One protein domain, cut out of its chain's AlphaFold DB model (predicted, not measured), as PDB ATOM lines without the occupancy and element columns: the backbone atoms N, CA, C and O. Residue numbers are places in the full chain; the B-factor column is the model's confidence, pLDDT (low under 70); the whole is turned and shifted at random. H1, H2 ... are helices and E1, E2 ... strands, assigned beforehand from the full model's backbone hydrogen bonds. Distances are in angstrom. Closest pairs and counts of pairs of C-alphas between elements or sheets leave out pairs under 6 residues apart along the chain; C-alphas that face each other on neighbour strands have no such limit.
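This is residues 12 to 125 and 165 to 183 of the 706 residues of an uncharacterized protein of Phaseolus angularis (UniProt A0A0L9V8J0). Three helices, H1, H2 and the first part of H3, make a crossed core, and a long two-stranded hairpin, E1 and E2, packs through E1 on the first part of H3 and the beginning of H1. The rest of H3 sticks out as a straight arm from residue 113, the small hairpin E3 and E4 follows H2 at another edge, and the two ends of the printed part run together away from the core, residues 12 to 13 pairing with residues 176 to 177 of E5. The printed part has 133 residues, with three named helices and five named strands in the order E1 E2 H1 H2 E3 E4 H3 E5; both two-stranded sheets, E1 - E2 and E3 - E4, are antiparallel, and the class is mixed, helices and strands. The whole is loose, with a radius of gyration of the C-alphas of 17.7 A and spans of 61 by 45 by 39 A.

E1, residues 19 to 27, begins at C-alpha 19 at (139.171, -10.645, 73.323) and is 24.9 A long. E2, residues 34 to 42, is 24.2 A long. H1, residues 43 to 55, measures 18.4 A and H2, residues 63 to 75, 18.5 A. E3 is residues 76 to 79 and E4 residues 82 to 85. H3, residues 95 to 124, runs 42.0 A to C-alpha 124 at (125.369, -14.492, 35.426). E5, residues 176 to 179, ends at C-alpha 179 at (143.085, 7.863, 79.621).

E1 and E2 form a hairpin at 154 degrees, with N 22 and O 39 2.8 A apart, within hydrogen-bond range. The closest C-alphas of E1 and H3 are those of Met 24 and Gly 97, 5.7 A apart. Residues 20 to 21 of E1 also pair, antiparallel, with residues 171 to 172. H1 and H2, a helical hairpin, touch at Ala 49 and Leu 70, whose C-alphas are 6.9 A apart, at a shallow tilt of 33 degrees, only just short of steep, opposite ways. E3 and E4 form a hairpin, with N 77 and O 84 2.8 A apart. H3 touches H2 with residues 95 to 103 alone, closest at the C-alphas of Met 67 and Thr 99, 5.8 A, at a steep tilt of 65 degrees, opposite ways. H3 touches H1 with residues 102 to 106 alone, closest at the C-alphas of Cys 54 and Ala 106, 6.1 A, at a steep tilt of 54 degrees, the same way. The helix packing is mostly crossed, but only just, with 1 of 3 touching pairs at a shallow tilt. E5 pairs with no named strand. Each O i to N i+4 pair is within hydrogen-bond range in H1 and H3, and 8 of 9 in H2.

The two C-alphas farthest apart are those of Lys 125 and Val 183, 62.7 A. Residues 126 to 164 are not printed, and C-alphas 125 and 165 are 28.6 A apart across this cut, which lies in the link from H3 to E5. Of the links that are printed whole, none is long. Residues 28 to 33 and 113 to 125 stand free. The mean pLDDT of the printed part is 91.2, and residues 165 to 166 and 180 to 183 are under 70.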
ATOM      1  N   LEU A  12     146.252   3.656  78.272       78.88
ATOM      2  CA  LEU A  12     146.503   2.449  79.054       78.88
ATOM      3  C   LEU A  12     146.433   1.242  78.111       78.88
ATOM      4  O   LEU A  12     145.377   1.026  77.507       78.88
ATOM      5  N   PRO A  13     147.511   0.449  77.961       79.50
ATOM      6  CA  PRO A  13     147.435  -0.807  77.232       79.50
ATOM      7  C   PRO A  13     146.512  -1.766  77.991       79.50
ATOM      8  O   PRO A  13     146.724  -2.050  79.169       79.50
ATOM      9  N   LEU A  14     145.484  -2.265  77.311       82.81
ATOM     10  CA  LEU A  14     144.605  -3.301  77.836       82.81
ATOM     11  C   LEU A  14     145.114  -4.659  77.352       82.81
ATOM     12  O   LEU A  14     145.276  -4.864  76.145       82.81
ATOM     13  N   ASP A  15     145.322  -5.613  78.265       83.56
ATOM     14  CA  ASP A  15     145.682  -6.987  77.891       83.56
ATOM     15  C   ASP A  15     144.449  -7.769  77.403       83.56
ATOM     16  O   ASP A  15     143.897  -8.656  78.052       83.56
ATOM     17  N   MET A  16     143.945  -7.335  76.249       87.50
ATOM     18  CA  MET A  16     142.708  -7.804  75.624       87.50
ATOM     19  C   MET A  16     142.938  -8.268  74.179       87.50
ATOM     20  O   MET A  16     141.989  -8.414  73.414       87.50
ATOM     21  N   LYS A  17     144.194  -8.559  73.801       85.25
ATOM     22  CA  LYS A  17     144.599  -8.958  72.434       85.25
ATOM     23  C   LYS A  17     143.811 -10.154  71.876       85.25
ATOM     24  O   LYS A  17     143.574 -10.226  70.673       85.25
ATOM     25  N   ASN A  18     143.373 -11.058  72.755       92.12
ATOM     26  CA  ASN A  18     142.583 -12.245  72.418       92.12
ATOM     27  C   ASN A  18     141.101 -12.120  72.813       92.12
ATOM     28  O   ASN A  18     140.434 -13.137  73.007       92.12
ATOM     29  N   LYS A  19     140.566 -10.900  72.938       95.00
ATOM     30  CA  LYS A  19     139.171 -10.645  73.323       95.00
ATOM     31  C   LYS A  19     138.439  -9.803  72.277       95.00
ATOM     32  O   LYS A  19     139.039  -8.995  71.571       95.00
ATOM     33  N   VAL A  20     137.133 -10.014  72.172       95.69
ATOM     34  CA  VAL A  20     136.232  -9.296  71.259       95.69
ATOM     35  C   VAL A  20     135.047  -8.747  72.039       95.69
ATOM     36  O   VAL A  20     134.589  -9.384  72.991       95.69
ATOM     37  N   VAL A  21     134.544  -7.586  71.626       95.19
ATOM     38  CA  VAL A  21     133.280  -7.053  72.141       95.19
ATOM     39  C   VAL A  21     132.157  -7.786  71.416       95.19
ATOM     40  O   VAL A  21     132.031  -7.720  70.191       95.19
ATOM     41  N   PHE A  22     131.383  -8.553  72.174       96.25
ATOM     42  CA  PHE A  22     130.304  -9.377  71.663       96.25
ATOM     43  C   PHE A  22     128.955  -8.804  72.114       96.25
ATOM     44  O   PHE A  22     128.704  -8.722  73.319       96.25
ATOM     45  N   PRO A  23     128.065  -8.430  71.180       95.75
ATOM     46  CA  PRO A  23     126.735  -7.962  71.537       95.75
ATOM     47  C   PRO A  23     125.929  -9.110  72.151       95.75
ATOM     48  O   PRO A  23     125.950 -10.229  71.639       95.75
ATOM     49  N   MET A  24     125.183  -8.842  73.216       95.44
ATOM     50  CA  MET A  24     124.207  -9.765  73.787       95.44
ATOM     51  C   MET A  24     122.812  -9.150  73.708       95.44
ATOM     52  O   MET A  24     122.575  -8.050  74.204       95.44
ATOM     53  N   PHE A  25     121.874  -9.881  73.106       94.25
ATOM     54  CA  PHE A  25     120.452  -9.551  73.193       94.25
ATOM     55  C   PHE A  25     119.825 -10.300  74.364       94.25
ATOM     56  O   PHE A  25     119.863 -11.534  74.398       94.25
ATOM     57  N   ASP A  26     119.203  -9.553  75.268       93.44
ATOM     58  CA  ASP A  26     118.345 -10.089  76.323       93.44
ATOM     59  C   ASP A  26     116.965  -9.418  76.264       93.44
ATOM     60  O   ASP A  26     116.768  -8.414  75.573       93.44
ATOM     61  N   LEU A  27     115.980  -9.988  76.951       93.81
ATOM     62  CA  LEU A  27     114.613  -9.484  76.984       93.81
ATOM     63  C   LEU A  27     114.224  -9.206  78.433       93.81
ATOM     64  O   LEU A  27     114.090 -10.132  79.238       93.81
ATOM     65  N   ASP A  28     114.025  -7.929  78.771       93.25
ATOM     66  CA  ASP A  28     113.622  -7.565  80.127       93.25
ATOM     67  C   ASP A  28     112.253  -8.183  80.429       93.25
ATOM     68  O   ASP A  28     111.233  -7.858  79.817       93.25
ATOM     69  N   SER A  29     112.231  -9.066  81.425       94.00
ATOM     70  CA  SER A  29     111.040  -9.807  81.840       94.00
ATOM     71  C   SER A  29     109.901  -8.910  82.345       94.00
ATOM     72  O   SER A  29     108.785  -9.401  82.512       94.00
ATOM     73  N   ARG A  30     110.160  -7.625  82.634       94.88
ATOM     74  CA  ARG A  30     109.151  -6.669  83.116       94.88
ATOM     75  C   ARG A  30     108.553  -5.809  82.009       94.88
ATOM     76  O   ARG A  30     107.332  -5.683  81.957       94.88
ATOM     77  N   SER A  31     109.381  -5.198  81.165       92.81
ATOM     78  CA  SER A  31     108.920  -4.340  80.062       92.81
ATOM     79  C   SER A  31     108.576  -5.117  78.788       92.81
ATOM     80  O   SER A  31     107.743  -4.665  78.005       92.81
ATOM     81  N   GLY A  32     109.198  -6.282  78.574       92.62
ATOM     82  CA  GLY A  32     109.183  -6.981  77.291       92.62
ATOM     83  C   GLY A  32     110.037  -6.305  76.212       92.62
ATOM     84  O   GLY A  32     109.998  -6.731  75.057       92.62
ATOM     85  N   GLU A  33     110.791  -5.257  76.559       92.00
ATOM     86  CA  GLU A  33     111.713  -4.593  75.642       92.00
ATOM     87  C   GLU A  33     113.003  -5.410  75.486       92.00
ATOM     88  O   GLU A  33     113.482  -6.065  76.418       92.00
ATOM     89  N   ILE A  34     113.563  -5.382  74.275       89.81
ATOM     90  CA  ILE A  34     114.842  -6.027  73.972       89.81
ATOM     91  C   ILE A  34     115.950  -5.093  74.452       89.81
ATOM     92  O   ILE A  34     116.103  -3.990  73.923       89.81
ATOM     93  N   PHE A  35     116.726  -5.551  75.429       89.81
ATOM     94  CA  PHE A  35     117.924  -4.869  75.887       89.81
ATOM     95  C   PHE A  35     119.146  -5.352  75.094       89.81
ATOM     96  O   PHE A  35     119.203  -6.489  74.618       89.81
ATOM     97  N   PHE A  36     120.116  -4.458  74.939       90.25
ATOM     98  CA  PHE A  36     121.386  -4.711  74.273       90.25
ATOM     99  C   PHE A  36     122.501  -4.465  75.282       90.25
ATOM    100  O   PHE A  36     122.640  -3.345  75.775       90.25
ATOM    101  N   ASP A  37     123.263  -5.513  75.571       93.31
ATOM    102  CA  ASP A  37     124.433  -5.478  76.446       93.31
ATOM    103  C   ASP A  37     125.701  -5.781  75.633       93.31
ATOM    104  O   ASP A  37     125.635  -6.466  74.609       93.31
ATOM    105  N   GLU A  38     126.857  -5.291  76.073       94.38
ATOM    106  CA  GLU A  38     128.145  -5.531  75.409       94.38
ATOM    107  C   GLU A  38     129.074  -6.325  76.329       94.38
ATOM    108  O   GLU A  38     129.533  -5.836  77.359       94.38
ATOM    109  N   GLU A  39     129.379  -7.565  75.943       95.75
ATOM    110  CA  GLU A  39     130.179  -8.486  76.748       95.75
ATOM    111  C   GLU A  39     131.546  -8.732  76.107       95.75
ATOM    112  O   GLU A  39     131.650  -9.051  74.921       95.75
ATOM    113  N   ILE A  40     132.615  -8.659  76.899       95.81
ATOM    114  CA  ILE A  40     133.964  -8.972  76.424       95.81
ATOM    115  C   ILE A  40     134.177 -10.491  76.492       95.81
ATOM    116  O   ILE A  40     134.313 -11.062  77.574       95.81
ATOM    117  N   LEU A  41     134.244 -11.152  75.333       96.81
ATOM    118  CA  LEU A  41     134.401 -12.608  75.224       96.81
ATOM    119  C   LEU A  41     135.746 -13.012  74.595       96.81
ATOM    120  O   LEU A  41     136.299 -12.259  73.788       96.81
ATOM    121  N   PRO A  42     136.266 -14.226  74.876       96.62
ATOM    122  CA  PRO A  42     137.459 -14.737  74.207       96.62
ATOM    123  C   PRO A  42     137.239 -14.877  72.694       96.62
ATOM    124  O   PRO A  42     136.302 -15.547  72.243       96.62
ATOM    125  N   ARG A  43     138.143 -14.299  71.898       95.50
ATOM    126  CA  ARG A  43     138.112 -14.289  70.427       95.50
ATOM    127  C   ARG A  43     137.953 -15.701  69.862       95.50
ATOM    128  O   ARG A  43     137.047 -15.959  69.070       95.50
ATOM    129  N   ASP A  44     138.761 -16.641  70.344       94.94
ATOM    130  CA  ASP A  44     138.747 -18.038  69.894       94.94
ATOM    131  C   ASP A  44     137.446 -18.776  70.222       94.94
ATOM    132  O   ASP A  44     137.081 -19.727  69.529       94.94
ATOM    133  N   PHE A  45     136.737 -18.383  71.283       96.56
ATOM    134  CA  PHE A  45     135.419 -18.934  71.600       96.56
ATOM    135  C   PHE A  45     134.373 -18.413  70.608       96.56
ATOM    136  O   PHE A  45     133.677 -19.208  69.972       96.56
ATOM    137  N   VAL A  46     134.334 -17.093  70.393       97.00
ATOM    138  CA  VAL A  46     133.392 -16.447  69.469       97.00
ATOM    139  C   VAL A  46     133.603 -16.910  68.024       97.00
ATOM    140  O   VAL A  46     132.635 -17.269  67.356       97.00
ATOM    141  N   HIS A  47     134.844 -16.997  67.534       96.19
ATOM    142  CA  HIS A  47     135.112 -17.460  66.167       96.19
ATOM    143  C   HIS A  47     134.681 -18.916  65.931       96.19
ATOM    144  O   HIS A  47     134.041 -19.195  64.915       96.19
ATOM    145  N   ARG A  48     134.954 -19.834  66.874       95.94
ATOM    146  CA  ARG A  48     134.480 -21.232  66.794       95.94
ATOM    147  C   ARG A  48     132.953 -21.312  66.808       95.94
ATOM    148  O   ARG A  48     132.368 -22.052  66.016       95.94
ATOM    149  N   ALA A  49     132.306 -20.523  67.663       97.38
ATOM    150  CA  ALA A  49     130.853 -20.440  67.736       97.38
ATOM    151  C   ALA A  49     130.233 -19.938  66.418       97.38
ATOM    152  O   ALA A  49     129.336 -20.582  65.871       97.38
ATOM    153  N   LEU A  50     130.753 -18.843  65.855       97.00
ATOM    154  CA  LEU A  50     130.320 -18.301  64.564       97.00
ATOM    155  C   LEU A  50     130.508 -19.308  63.424       97.00
ATOM    156  O   LEU A  50     129.590 -19.503  62.624       97.00
ATOM    157  N   GLU A  51     131.671 -19.959  63.349       96.25
ATOM    158  CA  GLU A  51     131.968 -20.973  62.332       96.25
ATOM    159  C   GLU A  51     130.984 -22.149  62.414       96.25
ATOM    160  O   GLU A  51     130.444 -22.577  61.391       96.25
ATOM    161  N   TYR A  52     130.708 -22.644  63.625       97.31
ATOM    162  CA  TYR A  52     129.746 -23.718  63.850       97.31
ATOM    163  C   TYR A  52     128.334 -23.324  63.405       97.31
ATOM    164  O   TYR A  52     127.742 -24.014  62.572       97.31
ATOM    165  N   VAL A  53     127.805 -22.194  63.886       97.38
ATOM    166  CA  VAL A  53     126.428 -21.780  63.569       97.38
ATOM    167  C   VAL A  53     126.272 -21.451  62.076       97.38
ATOM    168  O   VAL A  53     125.259 -21.808  61.473       97.38
ATOM    169  N   CYS A  54     127.293 -20.881  61.424       95.81
ATOM    170  CA  CYS A  54     127.276 -20.645  59.975       95.81
ATOM    171  C   CYS A  54     127.296 -21.939  59.136       95.81
ATOM    172  O   CYS A  54     126.853 -21.919  57.986       95.81
ATOM    173  N   ARG A  55     127.775 -23.065  59.688       96.44
ATOM    174  CA  ARG A  55     127.738 -24.391  59.042       96.44
ATOM    175  C   ARG A  55     126.393 -25.112  59.204       96.44
ATOM    176  O   ARG A  55     126.121 -26.039  58.438       96.44
ATOM    177  N   LEU A  56     125.550 -24.717  60.162       97.12
ATOM    178  CA  LEU A  56     124.264 -25.376  60.413       97.12
ATOM    179  C   LEU A  56     123.249 -25.118  59.290       97.12
ATOM    180  O   LEU A  56     122.968 -23.980  58.897       97.12
ATOM    181  N   LYS A  57     122.621 -26.202  58.818       96.31
ATOM    182  CA  LYS A  57     121.453 -26.139  57.927       96.31
ATOM    183  C   LYS A  57     120.277 -25.483  58.651       96.31
ATOM    184  O   LYS A  57     120.177 -25.584  59.868       96.31
ATOM    185  N   ASP A  58     119.358 -24.878  57.901       95.00
ATOM    186  CA  ASP A  58     118.187 -24.182  58.466       95.00
ATOM    187  C   ASP A  58     117.375 -25.103  59.413       95.00
ATOM    188  O   ASP A  58     116.999 -24.681  60.499       95.00
ATOM    189  N   ASN A  59     117.250 -26.399  59.094       96.06
ATOM    190  CA  ASN A  59     116.572 -27.407  59.930       96.06
ATOM    191  C   ASN A  59     117.311 -27.789  61.235       96.06
ATOM    192  O   ASN A  59     116.736 -28.476  62.071       96.06
ATOM    193  N   GLN A  60     118.591 -27.438  61.378       96.25
ATOM    194  CA  GLN A  60     119.440 -27.773  62.537       96.25
ATOM    195  C   GLN A  60     119.757 -26.542  63.399       96.25
ATOM    196  O   GLN A  60     120.461 -26.644  64.400       96.25
ATOM    197  N   MET A  61     119.265 -25.368  63.003       96.31
ATOM    198  CA  MET A  61     119.554 -24.085  63.634       96.31
ATOM    199  C   MET A  61     118.609 -23.845  64.825       96.31
ATOM    200  O   MET A  61     117.844 -22.887  64.841       96.31
ATOM    201  N   THR A  62     118.632 -24.755  65.806       97.75
ATOM    202  CA  THR A  62     117.851 -24.652  67.050       97.75
ATOM    203  C   THR A  62     118.717 -24.156  68.207       97.75
ATOM    204  O   THR A  62     119.913 -24.451  68.266       97.75
ATOM    205  N   ALA A  63     118.110 -23.433  69.154       97.69
ATOM    206  CA  ALA A  63     118.810 -22.924  70.336       97.69
ATOM    207  C   ALA A  63     119.466 -24.045  71.154       97.69
ATOM    208  O   ALA A  63     120.615 -23.910  71.549       97.69
ATOM    209  N   GLU A  64     118.793 -25.184  71.320       98.06
ATOM    210  CA  GLU A  64     119.328 -26.354  72.031       98.06
ATOM    211  C   GLU A  64     120.612 -26.905  71.387       98.06
ATOM    212  O   GLU A  64     121.583 -27.197  72.086       98.06
ATOM    213  N   THR A  65     120.652 -26.996  70.050       98.00
ATOM    214  CA  THR A  65     121.823 -27.489  69.304       98.00
ATOM    215  C   THR A  65     123.022 -26.561  69.488       98.00
ATOM    216  O   THR A  65     124.135 -27.017  69.757       98.00
ATOM    217  N   VAL A  66     122.793 -25.248  69.378       98.12
ATOM    218  CA  VAL A  66     123.842 -24.233  69.548       98.12
ATOM    219  C   VAL A  66     124.304 -24.165  71.006       98.12
ATOM    220  O   VAL A  66     125.502 -24.247  71.257       98.12
ATOM    221  N   MET A  67     123.382 -24.121  71.969       98.06
ATOM    222  CA  MET A  67     123.681 -24.088  73.406       98.06
ATOM    223  C   MET A  67     124.492 -25.314  73.855       98.06
ATOM    224  O   MET A  67     125.480 -25.169  74.573       98.06
ATOM    225  N   SER A  68     124.131 -26.516  73.389       97.81
ATOM    226  CA  SER A  68     124.878 -27.753  73.668       97.81
ATOM    227  C   SER A  68     126.309 -27.699  73.115       97.81
ATOM    228  O   SER A  68     127.270 -28.068  73.799       97.81
ATOM    229  N   TYR A  69     126.486 -27.149  71.908       97.62
ATOM    230  CA  TYR A  69     127.811 -26.923  71.332       97.62
ATOM    231  C   TYR A  69     128.630 -25.886  72.120       97.62
ATOM    232  O   TYR A  69     129.811 -26.122  72.386       97.62
ATOM    233  N   LEU A  70     128.024 -24.769  72.541       97.75
ATOM    234  CA  LEU A  70     128.702 -23.756  73.357       97.75
ATOM    235  C   LEU A  70     129.124 -24.320  74.721       97.75
ATOM    236  O   LEU A  70     130.267 -24.141  75.128       97.75
ATOM    237  N   ALA A  71     128.246 -25.064  75.399       97.19
ATOM    238  CA  ALA A  71     128.555 -25.698  76.682       97.19
ATOM    239  C   ALA A  71     129.717 -26.708  76.577       97.19
ATOM    240  O   ALA A  71     130.564 -26.776  77.471       97.19
ATOM    241  N   SER A  72     129.801 -27.452  75.469       96.00
ATOM    242  CA  SER A  72     130.928 -28.348  75.181       96.00
ATOM    243  C   SER A  72     132.225 -27.569  74.905       96.00
ATOM    244  O   SER A  72     133.245 -27.794  75.559       96.00
ATOM    245  N   THR A  73     132.174 -26.582  74.003       95.44
ATOM    246  CA  THR A  73     133.353 -25.811  73.557       95.44
ATOM    247  C   THR A  73     133.912 -24.820  74.577       95.44
ATOM    248  O   THR A  73     135.071 -24.411  74.437       95.44
ATOM    249  N   ASN A  74     133.116 -24.459  75.586       96.69
ATOM    250  CA  ASN A  74     133.522 -23.696  76.766       96.69
ATOM    251  C   ASN A  74     134.328 -24.547  77.768       96.69
ATOM    252  O   ASN A  74     135.177 -24.035  78.489       96.69
ATOM    253  N   ASN A  75     134.090 -25.863  77.813       94.88
ATOM    254  CA  ASN A  75     134.820 -26.766  78.706       94.88
ATOM    255  C   ASN A  75     136.099 -27.326  78.070       94.88
ATOM    256  O   ASN A  75     137.126 -27.417  78.750       94.88
ATOM    257  N   ALA A  76     136.066 -27.669  76.778       93.31
ATOM    258  CA  ALA A  76     137.235 -28.165  76.059       93.31
ATOM    259  C   ALA A  76     137.243 -27.784  74.567       93.31
ATOM    260  O   ALA A  76     136.202 -27.664  73.922       93.31
ATOM    261  N   VAL A  77     138.442 -27.649  73.997       90.69
ATOM    262  CA  VAL A  77     138.674 -27.508  72.554       90.69
ATOM    263  C   VAL A  77     139.238 -28.817  72.013       90.69
ATOM    264  O   VAL A  77     140.229 -29.321  72.536       90.69
ATOM    265  N   ILE A  78     138.658 -29.343  70.934       87.00
ATOM    266  CA  ILE A  78     139.263 -30.448  70.181       87.00
ATOM    267  C   ILE A  78     140.110 -29.847  69.054       87.00
ATOM    268  O   ILE A  78     139.569 -29.264  68.117       87.00
ATOM    269  N   ILE A  79     141.434 -29.990  69.140       87.00
ATOM    270  CA  ILE A  79     142.403 -29.514  68.145       87.00
ATOM    271  C   ILE A  79     143.157 -30.728  67.602       87.00
ATOM    272  O   ILE A  79     143.832 -31.437  68.348       87.00
ATOM    273  N   GLY A  80     143.015 -31.008  66.303       87.06
ATOM    274  CA  GLY A  80     143.675 -32.153  65.657       87.06
ATOM    275  C   GLY A  80     143.283 -33.524  66.229       87.06
ATOM    276  O   GLY A  80     144.066 -34.461  66.144       87.06
ATOM    277  N   GLY A  81     142.108 -33.638  66.859       89.88
ATOM    278  CA  GLY A  81     141.670 -34.838  67.588       89.88
ATOM    279  C   GLY A  81     142.116 -34.893  69.056       89.88
ATOM    280  O   GLY A  81     141.503 -35.613  69.839       89.88
ATOM    281  N   SER A  82     143.105 -34.091  69.464       89.94
ATOM    282  CA  SER A  82     143.475 -33.930  70.877       89.94
ATOM    283  C   SER A  82     142.485 -33.007  71.595       89.94
ATOM    284  O   SER A  82     142.078 -31.983  71.046       89.94
ATOM    285  N   THR A  83     142.089 -33.354  72.820       93.06
ATOM    286  CA  THR A  83     141.177 -32.532  73.634       93.06
ATOM    287  C   THR A  83     141.987 -31.713  74.635       93.06
ATOM    288  O   THR A  83     142.584 -32.273  75.548       93.06
ATOM    289  N   ARG A  84     142.003 -30.385  74.483       92.25
ATOM    290  CA  ARG A  84     142.643 -29.451  75.423       92.25
ATOM    291  C   ARG A  84     141.584 -28.742  76.267       92.25
ATOM    292  O   ARG A  84     140.582 -28.268  75.734       92.25
ATOM    293  N   LYS A  85     141.804 -28.646  77.582       92.62
ATOM    294  CA  LYS A  85     140.964 -27.830  78.478       92.62
ATOM    295  C   LYS A  85     141.128 -26.350  78.116       92.62
ATOM    296  O   LYS A  85     142.242 -25.915  77.829       92.62
ATOM    297  N   VAL A  86     140.036 -25.586  78.121       91.25
ATOM    298  CA  VAL A  86     140.098 -24.131  77.899       91.25
ATOM    299  C   VAL A  86     140.617 -23.452  79.171       91.25
ATOM    300  O   VAL A  86     140.151 -23.784  80.261       91.25
ATOM    301  N   GLN A  87     141.573 -22.529  79.034       90.69
ATOM    302  CA  GLN A  87     142.102 -21.744  80.157       90.69
ATOM    303  C   GLN A  87     141.085 -20.692  80.623       90.69
ATOM    304  O   GLN A  87     140.697 -20.680  81.788       90.69
ATOM    305  N   GLU A  88     140.601 -19.853  79.704       93.81
ATOM    306  CA  GLU A  88     139.576 -18.842  79.981       93.81
ATOM    307  C   GLU A  88     138.179 -19.388  79.648       93.81
ATOM    308  O   GLU A  88     137.868 -19.668  78.489       93.81
ATOM    309  N   LYS A  89     137.337 -19.561  80.674       95.75
ATOM    310  CA  LYS A  89     135.954 -20.037  80.528       95.75
ATOM    311  C   LYS A  89     134.971 -18.873  80.569       95.75
ATOM    312  O   LYS A  89     135.057 -18.014  81.440       95.75
ATOM    313  N   VAL A  90     133.986 -18.902  79.680       97.38
ATOM    314  CA  VAL A  90     132.819 -18.010  79.709       97.38
ATOM    315  C   VAL A  90     131.859 -18.475  80.809       97.38
ATOM    316  O   VAL A  90     131.669 -19.682  80.994       97.38
ATOM    317  N   ASP A  91     131.227 -17.544  81.526       97.38
ATOM    318  CA  ASP A  91     130.198 -17.864  82.526       97.38
ATOM    319  C   ASP A  91     129.041 -18.659  81.870       97.38
ATOM    320  O   ASP A  91     128.409 -18.154  80.933       97.38
ATOM    321  N   PRO A  92     128.714 -19.877  82.356       97.00
ATOM    322  CA  PRO A  92     127.575 -20.661  81.878       97.00
ATOM    323  C   PRO A  92     126.246 -19.894  81.821       97.00
ATOM    324  O   PRO A  92     125.409 -20.205  80.975       97.00
ATOM    325  N   ARG A  93     126.054 -18.879  82.676       97.00
ATOM    326  CA  ARG A  93     124.850 -18.032  82.705       97.00
ATOM    327  C   ARG A  93     124.704 -17.133  81.478       97.00
ATOM    328  O   ARG A  93     123.579 -16.787  81.137       97.00
ATOM    329  N   LYS A  94     125.804 -16.787  80.799       96.81
ATOM    330  CA  LYS A  94     125.805 -15.921  79.602       96.81
ATOM    331  C   LYS A  94     125.597 -16.707  78.303       96.81
ATOM    332  O   LYS A  94     125.168 -16.150  77.294       96.81
ATOM    333  N   LEU A  95     125.822 -18.026  78.322       97.38
ATOM    334  CA  LEU A  95     125.673 -18.901  77.150       97.38
ATOM    335  C   LEU A  95     124.281 -18.862  76.473       97.38
ATOM    336  O   LEU A  95     124.252 -18.942  75.240       97.38
ATOM    337  N   PRO A  96     123.137 -18.698  77.177       97.31
ATOM    338  CA  PRO A  96     121.832 -18.523  76.534       97.31
ATOM    339  C   PRO A  96     121.724 -17.214  75.734       97.31
ATOM    340  O   PRO A  96     121.279 -17.246  74.588       97.31
ATOM    341  N   GLY A  97     122.193 -16.083  76.277       96.25
ATOM    342  CA  GLY A  97     122.211 -14.791  75.569       96.25
ATOM    343  C   GLY A  97     123.139 -14.812  74.351       96.25
ATOM    344  O   GLY A  97     122.771 -14.378  73.255       96.25
ATOM    345  N   ILE A  98     124.311 -15.440  74.496       97.50
ATOM    346  CA  ILE A  98     125.243 -15.689  73.387       97.50
ATOM    347  C   ILE A  98     124.586 -16.573  72.313       97.50
ATOM    348  O   ILE A  98     124.666 -16.259  71.126       97.50
ATOM    349  N   THR A  99     123.878 -17.637  72.709       97.94
ATOM    350  CA  THR A  99     123.132 -18.516  71.790       97.94
ATOM    351  C   THR A  99     122.094 -17.739  70.982       97.94
ATOM    352  O   THR A  99     122.090 -17.826  69.753       97.94
ATOM    353  N   THR A 100     121.248 -16.949  71.647       97.00
ATOM    354  CA  THR A 100     120.225 -16.110  71.001       97.00
ATOM    355  C   THR A 100     120.856 -15.151  69.994       97.00
ATOM    356  O   THR A 100     120.417 -15.068  68.844       97.00
ATOM    357  N   THR A 101     121.952 -14.497  70.377       96.50
ATOM    358  CA  THR A 101     122.672 -13.549  69.517       96.50
ATOM    359  C   THR A 101     123.287 -14.227  68.292       96.50
ATOM    360  O   THR A 101     123.140 -13.729  67.174       96.50
ATOM    361  N   LEU A 102     123.904 -15.401  68.453       96.94
ATOM    362  CA  LEU A 102     124.463 -16.169  67.337       96.94
ATOM    363  C   LEU A 102     123.388 -16.650  66.350       96.94
ATOM    364  O   LEU A 102     123.636 -16.656  65.144       96.94
ATOM    365  N   LEU A 103     122.196 -17.022  66.831       96.75
ATOM    366  CA  LEU A 103     121.063 -17.378  65.970       96.75
ATOM    367  C   LEU A 103     120.588 -16.174  65.145       96.75
ATOM    368  O   LEU A 103     120.473 -16.278  63.922       96.75
ATOM    369  N   VAL A 104     120.388 -15.016  65.789       95.19
ATOM    370  CA  VAL A 104     120.011 -13.762  65.112       95.19
ATOM    371  C   VAL A 104     121.074 -13.357  64.085       95.19
ATOM    372  O   VAL A 104     120.741 -13.059  62.933       95.19
ATOM    373  N   TYR A 105     122.360 -13.422  64.450       95.00
ATOM    374  CA  TYR A 105     123.476 -13.176  63.536       95.00
ATOM    375  C   TYR A 105     123.422 -14.101  62.314       95.00
ATOM    376  O   TYR A 105     123.494 -13.637  61.172       95.00
ATOM    377  N   ALA A 106     123.258 -15.409  62.529       95.69
ATOM    378  CA  ALA A 106     123.230 -16.396  61.457       95.69
ATOM    379  C   ALA A 106     122.027 -16.218  60.522       95.69
ATOM    380  O   ALA A 106     122.186 -16.313  59.303       95.69
ATOM    381  N   GLU A 107     120.843 -15.888  61.046       94.31
ATOM    382  CA  GLU A 107     119.689 -15.522  60.222       94.31
ATOM    383  C   GLU A 107     119.960 -14.290  59.356       94.31
ATOM    384  O   GLU A 107     119.709 -14.309  58.145       94.31
ATOM    385  N   VAL A 108     120.496 -13.225  59.957       93.00
ATOM    386  CA  VAL A 108     120.841 -11.982  59.258       93.00
ATOM    387  C   VAL A 108     121.864 -12.257  58.151       93.00
ATOM    388  O   VAL A 108     121.656 -11.841  57.006       93.00
ATOM    389  N   GLN A 109     122.919 -13.028  58.429       92.38
ATOM    390  CA  GLN A 109     123.920 -13.399  57.425       92.38
ATOM    391  C   GLN A 109     123.343 -14.296  56.322       92.38
ATOM    392  O   GLN A 109     123.583 -14.036  55.141       92.38
ATOM    393  N   LYS A 110     122.504 -15.288  56.650       92.75
ATOM    394  CA  LYS A 110     121.813 -16.125  55.651       92.75
ATOM    395  C   LYS A 110     120.901 -15.294  54.742       92.75
ATOM    396  O   LYS A 110     120.870 -15.532  53.533       92.75
ATOM    397  N   ARG A 111     120.198 -14.283  55.272       91.62
ATOM    398  CA  ARG A 111     119.400 -13.335  54.467       91.62
ATOM    399  C   ARG A 111     120.295 -12.505  53.534       91.62
ATOM    400  O   ARG A 111     120.003 -12.434  52.337       91.62
ATOM    401  N   LYS A 112     121.420 -11.961  54.022       90.56
ATOM    402  CA  LYS A 112     122.408 -11.244  53.185       90.56
ATOM    403  C   LYS A 112     122.959 -12.128  52.067       90.56
ATOM    404  O   LYS A 112     122.955 -11.716  50.909       90.56
ATOM    405  N   GLN A 113     123.370 -13.355  52.385       92.62
ATOM    406  CA  GLN A 113     123.870 -14.325  51.408       92.62
ATOM    407  C   GLN A 113     122.811 -14.662  50.350       92.62
ATOM    408  O   GLN A 113     123.125 -14.621  49.163       92.62
ATOM    409  N   LYS A 114     121.547 -14.898  50.738       94.56
ATOM    410  CA  LYS A 114     120.430 -15.110  49.793       94.56
ATOM    411  C   LYS A 114     120.265 -13.914  48.833       94.56
ATOM    412  O   LYS A 114     120.145 -14.122  47.626       94.56
ATOM    413  N   VAL A 115     120.364 -12.671  49.323       90.94
ATOM    414  CA  VAL A 115     120.320 -11.450  48.485       90.94
ATOM    415  C   VAL A 115     121.546 -11.315  47.569       90.94
ATOM    416  O   VAL A 115     121.399 -10.944  46.403       90.94
ATOM    417  N   ILE A 116     122.752 -11.616  48.060       90.94
ATOM    418  CA  ILE A 116     123.992 -11.573  47.267       90.94
ATOM    419  C   ILE A 116     123.953 -12.631  46.159       90.94
ATOM    420  O   ILE A 116     124.211 -12.305  45.004       90.94
ATOM    421  N   ILE A 117     123.561 -13.867  46.478       92.69
ATOM    422  CA  ILE A 117     123.413 -14.963  45.510       92.69
ATOM    423  C   ILE A 117     122.345 -14.623  44.466       92.69
ATOM    424  O   ILE A 117     122.577 -14.867  43.287       92.69
ATOM    425  N   GLY A 118     121.221 -14.009  44.857       92.12
ATOM    426  CA  GLY A 118     120.226 -13.488  43.911       92.12
ATOM    427  C   GLY A 118     120.838 -12.481  42.931       92.12
ATOM    428  O   GLY A 118     120.832 -12.708  41.724       92.12
ATOM    429  N   LYS A 119     121.490 -11.432  43.453       87.88
ATOM    430  CA  LYS A 119     122.166 -10.398  42.645       87.88
ATOM    431  C   LYS A 119     123.299 -10.942  41.767       87.88
ATOM    432  O   LYS A 119     123.568 -10.375  40.711       87.88
ATOM    433  N   LEU A 120     123.989 -12.002  42.194       87.12
ATOM    434  CA  LEU A 120     125.008 -12.682  41.391       87.12
ATOM    435  C   LEU A 120     124.373 -13.539  40.292       87.12
ATOM    436  O   LEU A 120     124.813 -13.451  39.152       87.12
ATOM    437  N   ARG A 121     123.307 -14.293  40.589       89.44
ATOM    438  CA  ARG A 121     122.546 -15.044  39.577       89.44
ATOM    439  C   ARG A 121     121.994 -14.117  38.500       89.44
ATOM    440  O   ARG A 121     122.201 -14.394  37.327       89.44
ATOM    441  N   ASP A 122     121.403 -12.984  38.878       83.94
ATOM    442  CA  ASP A 122     120.913 -11.973  37.927       83.94
ATOM    443  C   ASP A 122     122.017 -11.394  37.024       83.94
ATOM    444  O   ASP A 122     121.738 -10.998  35.897       83.94
ATOM    445  N   ARG A 123     123.279 -11.380  37.479       82.94
ATOM    446  CA  ARG A 123     124.444 -10.951  36.681       82.94
ATOM    447  C   ARG A 123     125.056 -12.045  35.806       82.94
ATOM    448  O   ARG A 123     125.853 -11.713  34.935       82.94
ATOM    449  N   VAL A 124     124.747 -13.315  36.067       91.44
ATOM    450  CA  VAL A 124     125.369 -14.492  35.426       91.44
ATOM    451  C   VAL A 124     124.383 -15.230  34.498       91.44
ATOM    452  O   VAL A 124     124.749 -16.218  33.872       91.44
ATOM    453  N   LYS A 125     123.143 -14.738  34.345       88.44
ATOM    454  CA  LYS A 125     122.199 -15.220  33.317       88.44
ATOM    455  C   LYS A 125     122.828 -15.122  31.922       88.44
ATOM    456  O   LYS A 125     123.240 -14.040  31.509       88.44
ATOM    457  N   ASP A 165     122.668  -3.696  59.598       60.00
ATOM    458  CA  ASP A 165     123.965  -4.382  59.679       60.00
ATOM    459  C   ASP A 165     124.871  -3.984  60.854       60.00
ATOM    460  O   ASP A 165     125.799  -4.725  61.167       60.00
ATOM    461  N   THR A 166     124.634  -2.831  61.479       64.88
ATOM    462  CA  THR A 166     125.411  -2.321  62.618       64.88
ATOM    463  C   THR A 166     125.093  -3.017  63.936       64.88
ATOM    464  O   THR A 166     125.962  -3.074  64.790       64.88
ATOM    465  N   VAL A 167     123.887  -3.571  64.088       70.00
ATOM    466  CA  VAL A 167     123.376  -4.120  65.361       70.00
ATOM    467  C   VAL A 167     124.066  -5.429  65.765       70.00
ATOM    468  O   VAL A 167     123.993  -5.846  66.912       70.00
ATOM    469  N   VAL A 168     124.727  -6.099  64.816       79.06
ATOM    470  CA  VAL A 168     125.386  -7.397  65.038       79.06
ATOM    471  C   VAL A 168     126.808  -7.403  64.472       79.06
ATOM    472  O   VAL A 168     127.272  -8.392  63.898       79.06
ATOM    473  N   LYS A 169     127.488  -6.258  64.584       83.81
ATOM    474  CA  LYS A 169     128.943  -6.212  64.448       83.81
ATOM    475  C   LYS A 169     129.570  -6.821  65.696       83.81
ATOM    476  O   LYS A 169     129.068  -6.645  66.798       83.81
ATOM    477  N   ILE A 170     130.637  -7.571  65.475       86.75
ATOM    478  CA  ILE A 170     131.509  -8.092  66.520       86.75
ATOM    479  C   ILE A 170     132.822  -7.384  66.251       86.75
ATOM    480  O   ILE A 170     133.440  -7.628  65.211       86.75
ATOM    481  N   ASP A 171     133.164  -6.451  67.126       88.88
ATOM    482  CA  ASP A 171     134.323  -5.590  66.962       88.88
ATOM    483  C   ASP A 171     135.462  -6.108  67.860       88.88
ATOM    484  O   ASP A 171     135.241  -6.610  68.969       88.88
ATOM    485  N   ASP A 172     136.697  -6.054  67.355       88.12
ATOM    486  CA  ASP A 172     137.878  -6.438  68.135       88.12
ATOM    487  C   ASP A 172     138.024  -5.481  69.328       88.12
ATOM    488  O   ASP A 172     137.825  -4.271  69.190       88.12
ATOM    489  N   CYS A 173     138.361  -6.012  70.507       84.56
ATOM    490  CA  CYS A 173     138.447  -5.182  71.703       84.56
ATOM    491  C   CYS A 173     139.561  -4.135  71.560       84.56
ATOM    492  O   CYS A 173     140.650  -4.430  71.060       84.56
ATOM    493  N   ALA A 174     139.304  -2.906  72.017       81.12
ATOM    494  CA  ALA A 174     140.294  -1.839  71.967       81.12
ATOM    495  C   ALA A 174     141.552  -2.253  72.752       81.12
ATOM    496  O   ALA A 174     141.494  -2.490  73.955       81.12
ATOM    497  N   MET A 175     142.702  -2.321  72.074       82.25
ATOM    498  CA  MET A 175     143.994  -2.646  72.708       82.25
ATOM    499  C   MET A 175     144.481  -1.550  73.668       82.25
ATOM    500  O   MET A 175     145.410  -1.765  74.443       82.25
ATOM    501  N   PHE A 176     143.868  -0.371  73.596       81.50
ATOM    502  CA  PHE A 176     144.240   0.819  74.338       81.50
ATOM    503  C   PHE A 176     142.974   1.506  74.846       81.50
ATOM    504  O   PHE A 176     142.113   1.873  74.044       81.50
ATOM    505  N   ALA A 177     142.875   1.712  76.157       79.88
ATOM    506  CA  ALA A 177     141.934   2.673  76.715       79.88
ATOM    507  C   ALA A 177     142.575   4.059  76.648       79.88
ATOM    508  O   ALA A 177     143.676   4.253  77.167       79.88
ATOM    509  N   GLU A 178     141.900   5.028  76.033       80.12
ATOM    510  CA  GLU A 178     142.291   6.427  76.188       80.12
ATOM    511  C   GLU A 178     142.080   6.831  77.651       80.12
ATOM    512  O   GLU A 178     140.964   6.795  78.176       80.12
ATOM    513  N   VAL A 179     143.167   7.206  78.323       75.75
ATOM    514  CA  VAL A 179     143.085   7.863  79.621       75.75
ATOM    515  C   VAL A 179     142.649   9.287  79.341       75.75
ATOM    516  O   VAL A 179     143.468  10.155  79.039       75.75
ATOM    517  N   ASN A 180     141.344   9.521  79.457       68.69
ATOM    518  CA  ASN A 180     140.805  10.865  79.579       68.69
ATOM    519  C   ASN A 180     141.391  11.487  80.844       68.69
ATOM    520  O   ASN A 180     140.873  11.302  81.946       68.69
ATOM    521  N   ASP A 181     142.519  12.176  80.675       66.75
ATOM    522  CA  ASP A 181     143.203  12.848  81.765       66.75
ATOM    523  C   ASP A 181     142.220  13.813  82.431       66.75
ATOM    524  O   ASP A 181     141.356  14.399  81.771       66.75
ATOM    525  N   THR A 182     142.343  13.994  83.744       61.44
ATOM    526  CA  THR A 182     141.417  14.834  84.515       61.44
ATOM    527  C   THR A 182     141.306  16.246  83.946       61.44
ATOM    528  O   THR A 182     140.236  16.831  84.044       61.44
ATOM    529  N   VAL A 183     142.359  16.740  83.279       62.44
ATOM    530  CA  VAL A 183     142.413  18.011  82.537       62.44
ATOM    531  C   VAL A 183     141.592  17.992  81.237       62.44
ATOM    532  O   VAL A 183     140.927  18.980  80.936       62.44
TER     533      VAL A 183